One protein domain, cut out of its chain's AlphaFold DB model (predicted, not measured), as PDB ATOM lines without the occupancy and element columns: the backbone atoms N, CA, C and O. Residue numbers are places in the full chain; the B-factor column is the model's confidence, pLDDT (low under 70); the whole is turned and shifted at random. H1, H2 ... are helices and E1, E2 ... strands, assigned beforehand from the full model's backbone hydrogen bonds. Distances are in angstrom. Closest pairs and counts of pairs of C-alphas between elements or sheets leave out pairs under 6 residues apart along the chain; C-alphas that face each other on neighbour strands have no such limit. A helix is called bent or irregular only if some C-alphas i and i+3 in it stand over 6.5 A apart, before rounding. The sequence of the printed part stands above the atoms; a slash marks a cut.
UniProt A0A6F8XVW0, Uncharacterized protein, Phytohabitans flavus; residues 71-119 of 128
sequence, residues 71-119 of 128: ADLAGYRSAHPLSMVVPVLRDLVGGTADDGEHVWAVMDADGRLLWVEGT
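Overview. This is residues 71 to 119 of the 128 residues of an uncharacterized protein of Phytohabitans flavus (UniProt A0A6F8XVW0). What does the model look like at first sight? One longer, uneven helix, H3, runs lengthwise over one face of a two-stranded hairpin, E1 and E2, and comes nearest to it at Ala 97, near the helix's last residues. Before H3 on the chain, the very short H2 turns the chain away from H1, which lies off to one end of the hairpin and comes near E2 at Arg 77. How many parts are there? The printed part has 49 residues with three named helices and then two named strands, in the order H1 H2 H3 E1 E2, and the sheet, E1 - E2, is antiparallel; the class is mixed, helices and strands. How closely is it drawn together? It is only just compact, close to loose, with a radius of gyration of the C-alphas of 11.4 A, and the C-alphas span 30 by 20 by 18 A along their three main axes.

Along the chain. Where do the helices run? H1 is residues 71 to 79, from C-alpha 71 at (112.242, 127.696, 122.995), and measures 12.3 A from first to last C-alpha. H2 is residues 81 to 84, 6.7 A long. H3 is residues 86 to 98, 15.7 A from C-alpha 86 at (113.975, 139.423, 137.243) to C-alpha 98. Are the helices even? H2 is irregular, but only just: C-alphas 81 and 84 are 6.7 A apart, against about 5 A in a regular helix. H3 is irregular too, with C-alphas 92 and 95 7.4 A apart. Where are the strands? E1 is residues 103 to 107, 13.2 A long, and E2 is residues 113 to 118, 13.9 A long, with its last C-alpha at (120.818, 129.909, 143.491).

Arrangement. What is near H1? H1 and H2 are close but not clearly touching, with the C-alphas of Arg 77 and Ser 83 the closest at 6.3 A. The closest C-alphas of H1 and E2 are those of Arg 77 and Leu 114, 6.9 A apart. H1 is apart from H3 and from E1. How do H2 and H3 stand to the rest? H2 and H3 meet only through their link, H2 is apart from E2, and H2 is only just apart from E1, at 8.4 A. The closest C-alphas of H3 and E2 are those of Ala 97 and Gly 118, at 4.2 A, and those of H3 and E1 are Ala 97 and Val 103, at 5.3 A. How are the strands paired? E1 and E2 form an antiparallel hairpin, with 168 degrees between their directions, and C-alphas 105 and 116 face each other at 4.3 A. N 104 and O 117 are 2.9 A apart, and N 114 and O 106 are 2.8 A apart, both within hydrogen-bond range. What do the helix backbones show? In H1 every O i to N i+4 pair is within hydrogen-bond range, and in H3 7 of 9 are. H2 is too short for such a pair.

Size, cuts and confidence. How large is it? The two C-alphas farthest apart in the domain are those of Asp 72 and Asp 99, at 30.6 A. Are there cuts or long links? The printed part has no cut, and the links H1 to H2, H2 to H3, H3 to E1 and E1 to E2 are tight. Where is confidence low? The mean pLDDT of the printed part is 84.7, and residues 95 to 101 and residue 119 are under 70; of these, residues 95 to 98 belong to H3.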
ATOM      1  N   ALA A  71     112.737 126.543 123.741       88.50
ATOM      2  CA  ALA A  71     112.242 127.696 122.995       88.50
ATOM      3  C   ALA A  71     110.882 128.197 123.501       88.50
ATOM      4  O   ALA A  71     110.682 129.411 123.589       88.50
ATOM      5  N   ASP A  72     109.984 127.291 123.892       90.75
ATOM      6  CA  ASP A  72     108.677 127.655 124.447       90.75
ATOM      7  C   ASP A  72     108.853 128.355 125.793       90.75
ATOM      8  O   ASP A  72     108.214 129.371 126.063       90.75
ATOM      9  N   LEU A  73     109.786 127.869 126.617       91.81
ATOM     10  CA  LEU A  73     110.133 128.521 127.874       91.81
ATOM     11  C   LEU A  73     110.761 129.903 127.639       91.81
ATOM     12  O   LEU A  73     110.417 130.857 128.337       91.81
ATOM     13  N   ALA A  74     111.667 130.040 126.668       90.75
ATOM     14  CA  ALA A  74     112.298 131.320 126.346       90.75
ATOM     15  C   ALA A  74     111.282 132.354 125.835       90.75
ATOM     16  O   ALA A  74     111.297 133.503 126.282       90.75
ATOM     17  N   GLY A  75     110.375 131.936 124.947       93.50
ATOM     18  CA  GLY A  75     109.282 132.767 124.449       93.50
ATOM     19  C   GLY A  75     108.298 133.152 125.551       93.50
ATOM     20  O   GLY A  75     107.918 134.315 125.668       93.50
ATOM     21  N   TYR A  76     107.944 132.205 126.422       93.44
ATOM     22  CA  TYR A  76     107.071 132.479 127.556       93.44
ATOM     23  C   TYR A  76     107.710 133.481 128.521       93.44
ATOM     24  O   TYR A  76     107.088 134.473 128.893       93.44
ATOM     25  N   ARG A  77     108.985 133.280 128.881       93.88
ATOM     26  CA  ARG A  77     109.732 134.187 129.763       93.88
ATOM     27  C   ARG A  77     109.849 135.595 129.193       93.88
ATOM     28  O   ARG A  77     109.712 136.540 129.960       93.88
ATOM     29  N   SER A  78     110.116 135.750 127.896       92.00
ATOM     30  CA  SER A  78     110.280 137.078 127.288       92.00
ATOM     31  C   SER A  78     108.968 137.866 127.256       92.00
ATOM     32  O   SER A  78     108.977 139.072 127.491       92.00
ATOM     33  N   ALA A  79     107.841 137.183 127.043       93.94
ATOM     34  CA  ALA A  79     106.511 137.787 127.048       93.94
ATOM     35  C   ALA A  79     105.922 137.987 128.460       93.94
ATOM     36  O   ALA A  79     104.958 138.737 128.624       93.94
ATOM     37  N   HIS A  80     106.460 137.316 129.484       93.12
ATOM     38  CA  HIS A  80     105.877 137.332 130.823       93.12
ATOM     39  C   HIS A  80     106.084 138.693 131.522       93.12
ATOM     40  O   HIS A  80     107.215 139.181 131.560       93.12
ATOM     41  N   PRO A  81     105.060 139.285 132.174       91.44
ATOM     42  CA  PRO A  81     105.168 140.602 132.818       91.44
ATOM     43  C   PRO A  81     106.281 140.721 133.869       91.44
ATOM     44  O   PRO A  81     106.857 141.790 134.056       91.44
ATOM     45  N   LEU A  82     106.607 139.617 134.551       91.38
ATOM     46  CA  LEU A  82     107.668 139.585 135.567       91.38
ATOM     47  C   LEU A  82     109.090 139.596 134.988       91.38
ATOM     48  O   LEU A  82     110.038 139.776 135.751       91.38
ATOM     49  N   SER A  83     109.262 139.455 133.671       92.69
ATOM     50  CA  SER A  83     110.580 139.478 133.025       92.69
ATOM     51  C   SER A  83     111.363 140.756 133.329       92.69
ATOM     52  O   SER A  83     112.576 140.702 133.514       92.69
ATOM     53  N   MET A  84     110.668 141.890 133.473       91.69
ATOM     54  CA  MET A  84     111.282 143.182 133.787       91.69
ATOM     55  C   MET A  84     111.812 143.278 135.224       91.69
ATOM     56  O   MET A  84     112.696 144.085 135.494       91.69
ATOM     57  N   VAL A  85     111.288 142.471 136.150       90.31
ATOM     58  CA  VAL A  85     111.671 142.502 137.574       90.31
ATOM     59  C   VAL A  85     112.776 141.491 137.885       90.31
ATOM     60  O   VAL A  85     113.525 141.675 138.839       90.31
ATOM     61  N   VAL A  86     112.941 140.456 137.059       91.75
ATOM     62  CA  VAL A  86     113.975 139.423 137.243       91.75
ATOM     63  C   VAL A  86     115.394 139.997 137.391       91.75
ATOM     64  O   VAL A  86     116.083 139.562 138.311       91.75
ATOM     65  N   PRO A  87     115.852 140.983 136.590       90.81
ATOM     66  CA  PRO A  87     117.163 141.600 136.805       90.81
ATOM     67  C   PRO A  87     117.311 142.231 138.196       90.81
ATOM     68  O   PRO A  87     118.331 142.052 138.844       90.81
ATOM     69  N   VAL A  88     116.261 142.882 138.702       91.12
ATOM     70  CA  VAL A  88     116.263 143.480 140.046       91.12
ATOM     71  C   VAL A  88     116.329 142.402 141.130       91.12
ATOM     72  O   VAL A  88     117.028 142.575 142.123       91.12
ATOM     73  N   LEU A  89     115.638 141.273 140.952       88.06
ATOM     74  CA  LEU A  89     115.742 140.144 141.884       88.06
ATOM     75  C   LEU A  89     117.169 139.590 141.927       88.06
ATOM     76  O   LEU A  89     117.690 139.349 143.011       88.06
ATOM     77  N   ARG A  90     117.832 139.458 140.775       87.88
ATOM     78  CA  ARG A  90     119.243 139.047 140.717       87.88
ATOM     79  C   ARG A  90     120.147 140.004 141.483       87.88
ATOM     80  O   ARG A  90     120.979 139.545 142.254       87.88
ATOM     81  N   ASP A  91     119.935 141.306 141.344       87.62
ATOM     82  CA  ASP A  91     120.736 142.298 142.064       87.62
ATOM     83  C   ASP A  91     120.483 142.263 143.581       87.62
ATOM     84  O   ASP A  91     121.412 142.401 144.375       87.62
ATOM     85  N   LEU A  92     119.228 142.069 144.003       85.31
ATOM     86  CA  LEU A  92     118.843 142.138 145.415       85.31
ATOM     87  C   LEU A  92     119.139 140.859 146.199       85.31
ATOM     88  O   LEU A  92     119.502 140.939 147.371       85.31
ATOM     89  N   VAL A  93     118.924 139.691 145.593       81.50
ATOM     90  CA  VAL A  93     119.022 138.393 146.283       81.50
ATOM     91  C   VAL A  93     120.021 137.431 145.645       81.50
ATOM     92  O   VAL A  93     120.286 136.381 146.225       81.50
ATOM     93  N   GLY A  94     120.614 137.777 144.497       70.06
ATOM     94  CA  GLY A  94     121.581 136.925 143.798       70.06
ATOM     95  C   GLY A  94     122.823 136.632 144.632       70.06
ATOM     96  O   GLY A  94     123.185 135.471 144.769       70.06
ATOM     97  N   GLY A  95     123.393 137.638 145.307       67.12
ATOM     98  CA  GLY A  95     124.563 137.426 146.173       67.12
ATOM     99  C   GLY A  95     124.313 136.404 147.292       67.12
ATOM    100  O   GLY A  95     125.138 135.536 147.537       67.12
ATOM    101  N   THR A  96     123.131 136.433 147.913       62.09
ATOM    102  CA  THR A  96     122.737 135.467 148.958       62.09
ATOM    103  C   THR A  96     122.434 134.071 148.399       62.09
ATOM    104  O   THR A  96     122.537 133.076 149.121       62.09
ATOM    105  N   ALA A  97     122.037 133.990 147.129       58.94
ATOM    106  CA  ALA A  97     121.775 132.735 146.430       58.94
ATOM    107  C   ALA A  97     123.074 132.052 145.944       58.94
ATOM    108  O   ALA A  97     123.158 130.819 145.886       58.94
ATOM    109  N   ASP A  98     124.102 132.852 145.652       60.50
ATOM    110  CA  ASP A  98     125.442 132.395 145.275       60.50
ATOM    111  C   ASP A  98     126.230 131.828 146.470       60.50
ATOM    112  O   ASP A  98     127.074 130.948 146.290       60.50
ATOM    113  N   ASP A  99     125.897 132.246 147.698       62.19
ATOM    114  CA  ASP A  99     126.540 131.807 148.948       62.19
ATOM    115  C   ASP A  99     126.278 130.333 149.338       62.19
ATOM    116  O   ASP A  99     126.739 129.885 150.388       62.19
ATOM    117  N   GLY A 100     125.554 129.542 148.537       61.59
ATOM    118  CA  GLY A 100     125.358 128.106 148.817       61.59
ATOM    119  C   GLY A 100     124.065 127.750 149.552       61.59
ATOM    120  O   GLY A 100     123.641 126.595 149.545       61.59
ATOM    121  N   GLU A 101     123.466 128.724 150.236       69.00
ATOM    122  CA  GLU A 101     122.504 128.461 151.318       69.00
ATOM    123  C   GLU A 101     121.055 128.805 150.946       69.00
ATOM    124  O   GLU A 101     120.123 128.426 151.659       69.00
ATOM    125  N   HIS A 102     120.839 129.515 149.834       75.00
ATOM    126  CA  HIS A 102     119.523 130.027 149.464       75.00
ATOM    127  C   HIS A 102     119.238 129.852 147.976       75.00
ATOM    128  O   HIS A 102     120.121 129.929 147.125       75.00
ATOM    129  N   VAL A 103     117.959 129.653 147.666       85.12
ATOM    130  CA  VAL A 103     117.439 129.696 146.300       85.12
ATOM    131  C   VAL A 103     116.301 130.700 146.265       85.12
ATOM    132  O   VAL A 103     115.559 130.840 147.242       85.12
ATOM    133  N   TRP A 104     116.118 131.357 145.130       87.94
ATOM    134  CA  TRP A 104     114.896 132.086 144.844       87.94
ATOM    135  C   TRP A 104     114.243 131.523 143.591       87.94
ATOM    136  O   TRP A 104     114.899 131.003 142.687       87.94
ATOM    137  N   ALA A 105     112.920 131.609 143.558       90.44
ATOM    138  CA  ALA A 105     112.140 131.170 142.424       90.44
ATOM    139  C   ALA A 105     111.001 132.145 142.144       90.44
ATOM    140  O   ALA A 105     110.436 132.748 143.056       90.44
ATOM    141  N   VAL A 106     110.654 132.268 140.868       91.56
ATOM    142  CA  VAL A 106     109.480 132.998 140.393       91.56
ATOM    143  C   VAL A 106     108.599 132.020 139.637       91.56
ATOM    144  O   VAL A 106     109.082 131.290 138.770       91.56
ATOM    145  N   MET A 107     107.308 132.026 139.960       90.69
ATOM    146  CA  MET A 107     106.287 131.194 139.329       90.69
ATOM    147  C   MET A 107     105.135 132.037 138.789       90.69
ATOM    148  O   MET A 107     104.914 133.156 139.260       90.69
ATOM    149  N   ASP A 108     104.415 131.505 137.804       91.00
ATOM    150  CA  ASP A 108     103.158 132.097 137.340       91.00
ATOM    151  C   ASP A 108     101.976 131.757 138.271       91.00
ATOM    152  O   ASP A 108     102.115 131.063 139.283       91.00
ATOM    153  N   ALA A 109     100.791 132.266 137.925       90.00
ATOM    154  CA  ALA A 109      99.560 132.048 138.685       90.00
ATOM    155  C   ALA A 109      99.071 130.587 138.668       90.00
ATOM    156  O   ALA A 109      98.350 130.182 139.581       90.00
ATOM    157  N   ASP A 110      99.482 129.800 137.671       88.00
ATOM    158  CA  ASP A 110      99.178 128.369 137.567       88.00
ATOM    159  C   ASP A 110     100.177 127.512 138.363       88.00
ATOM    160  O   ASP A 110     100.052 126.288 138.443       88.00
ATOM    161  N   GLY A 111     101.175 128.152 138.973       85.88
ATOM    162  CA  GLY A 111     102.199 127.523 139.782       85.88
ATOM    163  C   GLY A 111     103.340 126.898 138.981       85.88
ATOM    164  O   GLY A 111     104.061 126.051 139.509       85.88
ATOM    165  N   ARG A 112     103.542 127.310 137.725       89.19
ATOM    166  CA  ARG A 112     104.689 126.877 136.918       89.19
ATOM    167  C   ARG A 112     105.917 127.684 137.301       89.19
ATOM    168  O   ARG A 112     105.899 128.911 137.250       89.19
ATOM    169  N   LEU A 113     106.999 126.998 137.661       90.25
ATOM    170  CA  LEU A 113     108.280 127.640 137.951       90.25
ATOM    171  C   LEU A 113     108.885 128.196 136.659       90.25
ATOM    172  O   LEU A 113     109.192 127.451 135.731       90.25
ATOM    173  N   LEU A 114     109.058 129.515 136.615       91.75
ATOM    174  CA  LEU A 114     109.567 130.237 135.458       91.75
ATOM    175  C   LEU A 114     111.037 130.589 135.614       91.75
ATOM    176  O   LEU A 114     111.771 130.451 134.651       91.75
ATOM    177  N   TRP A 115     111.496 131.005 136.791       91.62
ATOM    178  CA  TRP A 115     112.916 131.215 137.094       91.62
ATOM    179  C   TRP A 115     113.230 130.537 138.417       91.62
ATOM    180  O   TRP A 115     112.418 130.600 139.336       91.62
ATOM    181  N   VAL A 116     114.383 129.883 138.497       89.31
ATOM    182  CA  VAL A 116     114.924 129.306 139.729       89.31
ATOM    183  C   VAL A 116     116.414 129.590 139.696       89.31
ATOM    184  O   VAL A 116     117.090 129.180 138.754       89.31
ATOM    185  N   GLU A 117     116.906 130.334 140.676       85.75
ATOM    186  CA  GLU A 117     118.309 130.726 140.763       85.75
ATOM    187  C   GLU A 117     118.826 130.573 142.193       85.75
ATOM    188  O   GLU A 117     118.071 130.622 143.167       85.75
ATOM    189  N   GLY A 118     120.131 130.351 142.291       79.19
ATOM    190  CA  GLY A 118     120.818 129.909 143.491       79.19
ATOM    191  C   GLY A 118     121.528 128.587 143.263       79.19
ATOM    192  O   GLY A 118     121.389 127.917 142.236       79.19
ATOM    193  N   THR A 119     122.327 128.213 144.241       65.06
ATOM    194  CA  THR A 119     123.058 126.952 144.227       65.06
ATOM    195  C   THR A 119     122.117 125.838 144.668       65.06
ATOM    196  O   THR A 119     121.652 125.787 145.804       65.06
TER     197      THR A 119